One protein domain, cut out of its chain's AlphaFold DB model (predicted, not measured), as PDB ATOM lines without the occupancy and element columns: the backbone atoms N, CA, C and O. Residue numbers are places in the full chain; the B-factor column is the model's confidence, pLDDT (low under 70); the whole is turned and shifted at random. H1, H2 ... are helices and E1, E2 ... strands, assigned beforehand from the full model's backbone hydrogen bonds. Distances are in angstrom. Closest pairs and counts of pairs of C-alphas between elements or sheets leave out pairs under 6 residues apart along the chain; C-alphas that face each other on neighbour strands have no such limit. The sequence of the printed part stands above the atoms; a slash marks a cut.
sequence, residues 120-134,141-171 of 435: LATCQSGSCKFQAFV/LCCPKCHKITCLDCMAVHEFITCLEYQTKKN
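This is residues 120 to 134 and 141 to 171 of the 435 residues of the protein "Putative ubiquitin conjugating enzyme 7" of Ixodes ricinus (UniProt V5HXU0). There is little regular structure here: a small two-stranded hairpin, E1 and E2, lies at one end, the short helix H1 at the other, and loops with the short strand E3 between them. The printed part has 46 residues, 18 of them in named elements, in the order E1, E2, E3, H1; the class is mixed, and the sheet E1 - E2 is antiparallel. The whole is compact, with a radius of gyration of the C-alphas of 10.5 A and spans of 28 by 20 by 15 A.

E1, residues 120 to 122, and E2, residues 131 to 134, form an antiparallel hairpin at 135 degrees; N 121 and O 132, 2.8 A apart, are within hydrogen-bond range. E3, residues 149 to 151, pairs with no named strand, but residues 149 to 150 pair with 141 to 142, and residues 150 to 151 with 156 to 157, both antiparallel. H1, residues 163 to 170, is apart from E1 and E2; in it every O i to N i+4 pair is within hydrogen-bond range.

E1 begins at C-alpha 120 (89.606, 58.457, 141.816). E2 is 9.5 A long. H1, 10.5 A long, ends at C-alpha 170 (80.166, 79.559, 153.764).

Residues 135 to 140 are not printed; C-alphas 134 and 141 are 7.2 A apart across the cut. The link E3 to H1 is long. The pLDDT is under 70 at residues 144, 147, 159 to 161 and 171.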
ATOM      1  N   LEU A 120      88.566  57.443 141.984       81.81
ATOM      2  CA  LEU A 120      89.606  58.457 141.816       81.81
ATOM      3  C   LEU A 120      89.148  59.777 142.453       81.81
ATOM      4  O   LEU A 120      88.247  60.446 141.949       81.81
ATOM      5  N   ALA A 121      89.788  60.171 143.549       84.38
ATOM      6  CA  ALA A 121      89.533  61.423 144.242       84.38
ATOM      7  C   ALA A 121      90.620  62.463 143.937       84.38
ATOM      8  O   ALA A 121      91.807  62.153 143.844       84.38
ATOM      9  N   THR A 122      90.215  63.728 143.817       85.00
ATOM     10  CA  THR A 122      91.124  64.866 143.608       85.00
ATOM     11  C   THR A 122      91.081  65.794 144.814       85.00
ATOM     12  O   THR A 122      90.006  66.103 145.327       85.00
ATOM     13  N   CYS A 123      92.247  66.261 145.257       83.56
ATOM     14  CA  CYS A 123      92.359  67.266 146.302       83.56
ATOM     15  C   CYS A 123      91.724  68.583 145.843       83.56
ATOM     16  O   CYS A 123      92.070  69.107 144.790       83.56
ATOM     17  N   GLN A 124      90.837  69.142 146.663       88.75
ATOM     18  CA  GLN A 124      90.133  70.395 146.359       88.75
ATOM     19  C   GLN A 124      90.814  71.624 146.982       88.75
ATOM     20  O   GLN A 124      90.227  72.700 147.091       88.75
ATOM     21  N   SER A 125      92.058  71.473 147.445       82.31
ATOM     22  CA  SER A 125      92.851  72.588 147.965       82.31
ATOM     23  C   SER A 125      93.357  73.430 146.798       82.31
ATOM     24  O   SER A 125      93.999  72.891 145.906       82.31
ATOM     25  N   GLY A 126      93.087  74.738 146.814       82.38
ATOM     26  CA  GLY A 126      93.105  75.616 145.632       82.38
ATOM     27  C   GLY A 126      94.231  75.413 144.605       82.38
ATOM     28  O   GLY A 126      93.944  75.323 143.417       82.38
ATOM     29  N   SER A 127      95.498  75.326 145.024       80.81
ATOM     30  CA  SER A 127      96.645  75.129 144.111       80.81
ATOM     31  C   SER A 127      97.131  73.677 143.996       80.81
ATOM     32  O   SER A 127      98.040  73.380 143.221       80.81
ATOM     33  N   CYS A 128      96.551  72.753 144.762       74.31
ATOM     34  CA  CYS A 128      97.002  71.373 144.858       74.31
ATOM     35  C   CYS A 128      96.299  70.487 143.824       74.31
ATOM     36  O   CYS A 128      95.104  70.238 143.915       74.31
ATOM     37  N   LYS A 129      97.065  69.936 142.876       84.50
ATOM     38  CA  LYS A 129      96.564  69.013 141.838       84.50
ATOM     39  C   LYS A 129      96.684  67.535 142.231       84.50
ATOM     40  O   LYS A 129      96.818  66.675 141.369       84.50
ATOM     41  N   PHE A 130      96.752  67.239 143.527       81.69
ATOM     42  CA  PHE A 130      96.931  65.866 143.992       81.69
ATOM     43  C   PHE A 130      95.702  65.010 143.672       81.69
ATOM     44  O   PHE A 130      94.578  65.436 143.926       81.69
ATOM     45  N   GLN A 131      95.930  63.802 143.164       84.62
ATOM     46  CA  GLN A 131      94.901  62.808 142.877       84.62
ATOM     47  C   GLN A 131      95.307  61.474 143.500       84.62
ATOM     48  O   GLN A 131      96.492  61.148 143.536       84.62
ATOM     49  N   ALA A 132      94.329  60.730 144.004       78.12
ATOM     50  CA  ALA A 132      94.532  59.439 144.648       78.12
ATOM     51  C   ALA A 132      93.323  58.535 144.436       78.12
ATOM     52  O   ALA A 132      92.187  59.008 144.433       78.12
ATOM     53  N   PHE A 133      93.566  57.231 144.332       76.25
ATOM     54  CA  PHE A 133      92.495  56.253 144.462       76.25
ATOM     55  C   PHE A 133      92.147  56.094 145.946       76.25
ATOM     56  O   PHE A 133      93.028  55.947 146.802       76.25
ATOM     57  N   VAL A 134      90.858  56.159 146.251       73.00
ATOM     58  CA  VAL A 134      90.282  55.979 147.588       73.00
ATOM     59  C   VAL A 134      89.276  54.837 147.534       73.00
ATOM     60  O   VAL A 134      88.675  54.609 146.489       73.00
ATOM     61  N   LEU A 141      89.340  62.388 151.597       79.56
ATOM     62  CA  LEU A 141      90.674  62.268 151.029       79.56
ATOM     63  C   LEU A 141      91.629  63.142 151.846       79.56
ATOM     64  O   LEU A 141      91.525  64.373 151.814       79.56
ATOM     65  N   CYS A 142      92.584  62.516 152.527       76.94
ATOM     66  CA  CYS A 142      93.668  63.210 153.216       76.94
ATOM     67  C   CYS A 142      94.829  63.407 152.239       76.94
ATOM     68  O   CYS A 142      95.525  62.461 151.879       76.94
ATOM     69  N   CYS A 143      95.030  64.637 151.764       76.19
ATOM     70  CA  CYS A 143      96.063  64.914 150.770       76.19
ATOM     71  C   CYS A 143      97.468  64.926 151.409       76.19
ATOM     72  O   CYS A 143      97.727  65.808 152.228       76.19
ATOM     73  N   PRO A 144      98.413  64.060 150.999       65.50
ATOM     74  CA  PRO A 144      99.771  64.044 151.546       65.50
ATOM     75  C   PRO A 144     100.612  65.241 151.080       65.50
ATOM     76  O   PRO A 144     101.596  65.575 151.727       65.50
ATOM     77  N   LYS A 145     100.228  65.920 149.984       70.56
ATOM     78  CA  LYS A 145     100.970  67.079 149.455       70.56
ATOM     79  C   LYS A 145     100.687  68.384 150.195       70.56
ATOM     80  O   LYS A 145     101.576  69.212 150.332       70.56
ATOM     81  N   CYS A 146      99.438  68.615 150.596       72.25
ATOM     82  CA  CYS A 146      99.035  69.882 151.220       72.25
ATOM     83  C   CYS A 146      98.343  69.705 152.576       72.25
ATOM     84  O   CYS A 146      97.859  70.687 153.140       72.25
ATOM     85  N   HIS A 147      98.241  68.465 153.063       67.88
ATOM     86  CA  HIS A 147      97.655  68.088 154.353       67.88
ATOM     87  C   HIS A 147      96.227  68.606 154.573       67.88
ATOM     88  O   HIS A 147      95.787  68.813 155.699       67.88
ATOM     89  N   LYS A 148      95.490  68.852 153.484       74.38
ATOM     90  CA  LYS A 148      94.082  69.248 153.531       74.38
ATOM     91  C   LYS A 148      93.202  68.022 153.352       74.38
ATOM     92  O   LYS A 148      93.475  67.192 152.482       74.38
ATOM     93  N   ILE A 149      92.123  67.969 154.125       79.19
ATOM     94  CA  ILE A 149      91.091  66.950 153.980       79.19
ATOM     95  C   ILE A 149      90.053  67.452 152.983       79.19
ATOM     96  O   ILE A 149      89.430  68.493 153.185       79.19
ATOM     97  N   THR A 150      89.900  66.727 151.882       83.62
ATOM     98  CA  THR A 150      88.798  66.925 150.940       83.62
ATOM     99  C   THR A 150      87.662  66.006 151.354       83.62
ATOM    100  O   THR A 150      87.834  64.789 151.365       83.62
ATOM    101  N   CYS A 151      86.505  66.570 151.685       83.44
ATOM    102  CA  CYS A 151      85.299  65.781 151.867       83.44
ATOM    103  C   CYS A 151      84.814  65.289 150.505       83.44
ATOM    104  O   CYS A 151      84.605  66.086 149.590       83.44
ATOM    105  N   LEU A 152      84.639  63.979 150.377       85.44
ATOM    106  CA  LEU A 152      84.201  63.343 149.140       85.44
ATOM    107  C   LEU A 152      82.682  63.441 148.952       85.44
ATOM    108  O   LEU A 152      82.220  63.389 147.820       85.44
ATOM    109  N   ASP A 153      81.929  63.704 150.029       83.75
ATOM    110  CA  ASP A 153      80.475  63.909 149.965       83.75
ATOM    111  C   ASP A 153      80.100  65.271 149.346       83.75
ATOM    112  O   ASP A 153      79.110  65.372 148.630       83.75
ATOM    113  N   CYS A 154      80.864  66.340 149.619       85.56
ATOM    114  CA  CYS A 154      80.545  67.690 149.119       85.56
ATOM    115  C   CYS A 154      81.658  68.362 148.301       85.56
ATOM    116  O   CYS A 154      81.534  69.532 147.939       85.56
ATOM    117  N   MET A 155      82.737  67.630 148.010       87.75
ATOM    118  CA  MET A 155      83.887  68.083 147.217       87.75
ATOM    119  C   MET A 155      84.478  69.418 147.689       87.75
ATOM    120  O   MET A 155      84.905  70.253 146.892       87.75
ATOM    121  N   ALA A 156      84.520  69.623 149.003       85.12
ATOM    122  CA  ALA A 156      85.090  70.817 149.605       85.12
ATOM    123  C   ALA A 156      86.158  70.466 150.640       85.12
ATOM    124  O   ALA A 156      86.149  69.394 151.249       85.12
ATOM    125  N   VAL A 157      87.092  71.395 150.844       82.88
ATOM    126  CA  VAL A 157      88.105  71.272 151.892       82.88
ATOM    127  C   VAL A 157      87.515  71.749 153.211       82.88
ATOM    128  O   VAL A 157      87.386  72.953 153.442       82.88
ATOM    129  N   HIS A 158      87.170  70.801 154.076       71.69
ATOM    130  CA  HIS A 158      86.786  71.070 155.455       71.69
ATOM    131  C   HIS A 158      87.165  69.907 156.363       71.69
ATOM    132  O   HIS A 158      87.184  68.746 155.963       71.69
ATOM    133  N   GLU A 159      87.475  70.256 157.605       69.12
ATOM    134  CA  GLU A 159      87.983  69.341 158.616       69.12
ATOM    135  C   GLU A 159      87.083  69.424 159.847       69.12
ATOM    136  O   GLU A 159      86.727  70.525 160.274       69.12
ATOM    137  N   PHE A 160      86.707  68.271 160.403       54.75
ATOM    138  CA  PHE A 160      86.006  68.143 161.692       54.75
ATOM    139  C   PHE A 160      84.667  68.886 161.837       54.75
ATOM    140  O   PHE A 160      84.184  69.068 162.952       54.75
ATOM    141  N   ILE A 161      84.056  69.276 160.722       59.09
ATOM    142  CA  ILE A 161      82.684  69.780 160.655       59.09
ATOM    143  C   ILE A 161      81.920  69.012 159.582       59.09
ATOM    144  O   ILE A 161      82.502  68.556 158.590       59.09
ATOM    145  N   THR A 162      80.618  68.862 159.789       74.56
ATOM    146  CA  THR A 162      79.712  68.251 158.816       74.56
ATOM    147  C   THR A 162      79.599  69.119 157.561       74.56
ATOM    148  O   THR A 162      79.822  70.332 157.601       74.56
ATOM    149  N   CYS A 163      79.205  68.518 156.436       72.62
ATOM    150  CA  CYS A 163      78.948  69.265 155.202       72.62
ATOM    151  C   CYS A 163      77.918  70.386 155.424       72.62
ATOM    152  O   CYS A 163      78.070  71.474 154.874       72.62
ATOM    153  N   LEU A 164      76.915  70.146 156.277       74.69
ATOM    154  CA  LEU A 164      75.900  71.135 156.634       74.69
ATOM    155  C   LEU A 164      76.509  72.333 157.379       74.69
ATOM    156  O   LEU A 164      76.292  73.472 156.983       74.69
ATOM    157  N   GLU A 165      77.327  72.092 158.407       70.50
ATOM    158  CA  GLU A 165      78.026  73.153 159.151       70.50
ATOM    159  C   GLU A 165      79.034  73.923 158.289       70.50
ATOM    160  O   GLU A 165      79.257  75.118 158.491       70.50
ATOM    161  N   TYR A 166      79.671  73.253 157.326       79.50
ATOM    162  CA  TYR A 166      80.545  73.917 156.364       79.50
ATOM    163  C   TYR A 166      79.752  74.843 155.434       79.50
ATOM    164  O   TYR A 166      80.152  75.988 155.208       79.50
ATOM    165  N   GLN A 167      78.608  74.377 154.930       79.12
ATOM    166  CA  GLN A 167      77.740  75.163 154.054       79.12
ATOM    167  C   GLN A 167      77.136  76.374 154.769       79.12
ATOM    168  O   GLN A 167      77.167  77.466 154.203       79.12
ATOM    169  N   THR A 168      76.676  76.233 156.017       76.62
ATOM    170  CA  THR A 168      76.125  77.358 156.798       76.62
ATOM    171  C   THR A 168      77.177  78.417 157.117       76.62
ATOM    172  O   THR A 168      76.883  79.610 157.077       76.62
ATOM    173  N   LYS A 169      78.434  78.019 157.356       77.06
ATOM    174  CA  LYS A 169      79.552  78.965 157.527       77.06
ATOM    175  C   LYS A 169      79.938  79.676 156.230       77.06
ATOM    176  O   LYS A 169      80.343  80.834 156.273       77.06
ATOM    177  N   LYS A 170      79.838  78.995 155.084       72.19
ATOM    178  CA  LYS A 170      80.166  79.559 153.764       72.19
ATOM    179  C   LYS A 170      79.050  80.451 153.214       72.19
ATOM    180  O   LYS A 170      79.342  81.402 152.494       72.19
ATOM    181  N   ASN A 171      77.794  80.154 153.545       67.25
ATOM    182  CA  ASN A 171      76.632  80.949 153.167       67.25
ATOM    183  C   ASN A 171      75.673  81.120 154.363       67.25
ATOM    184  O   ASN A 171      74.709  80.362 154.492       67.25
TER     185      ASN A 171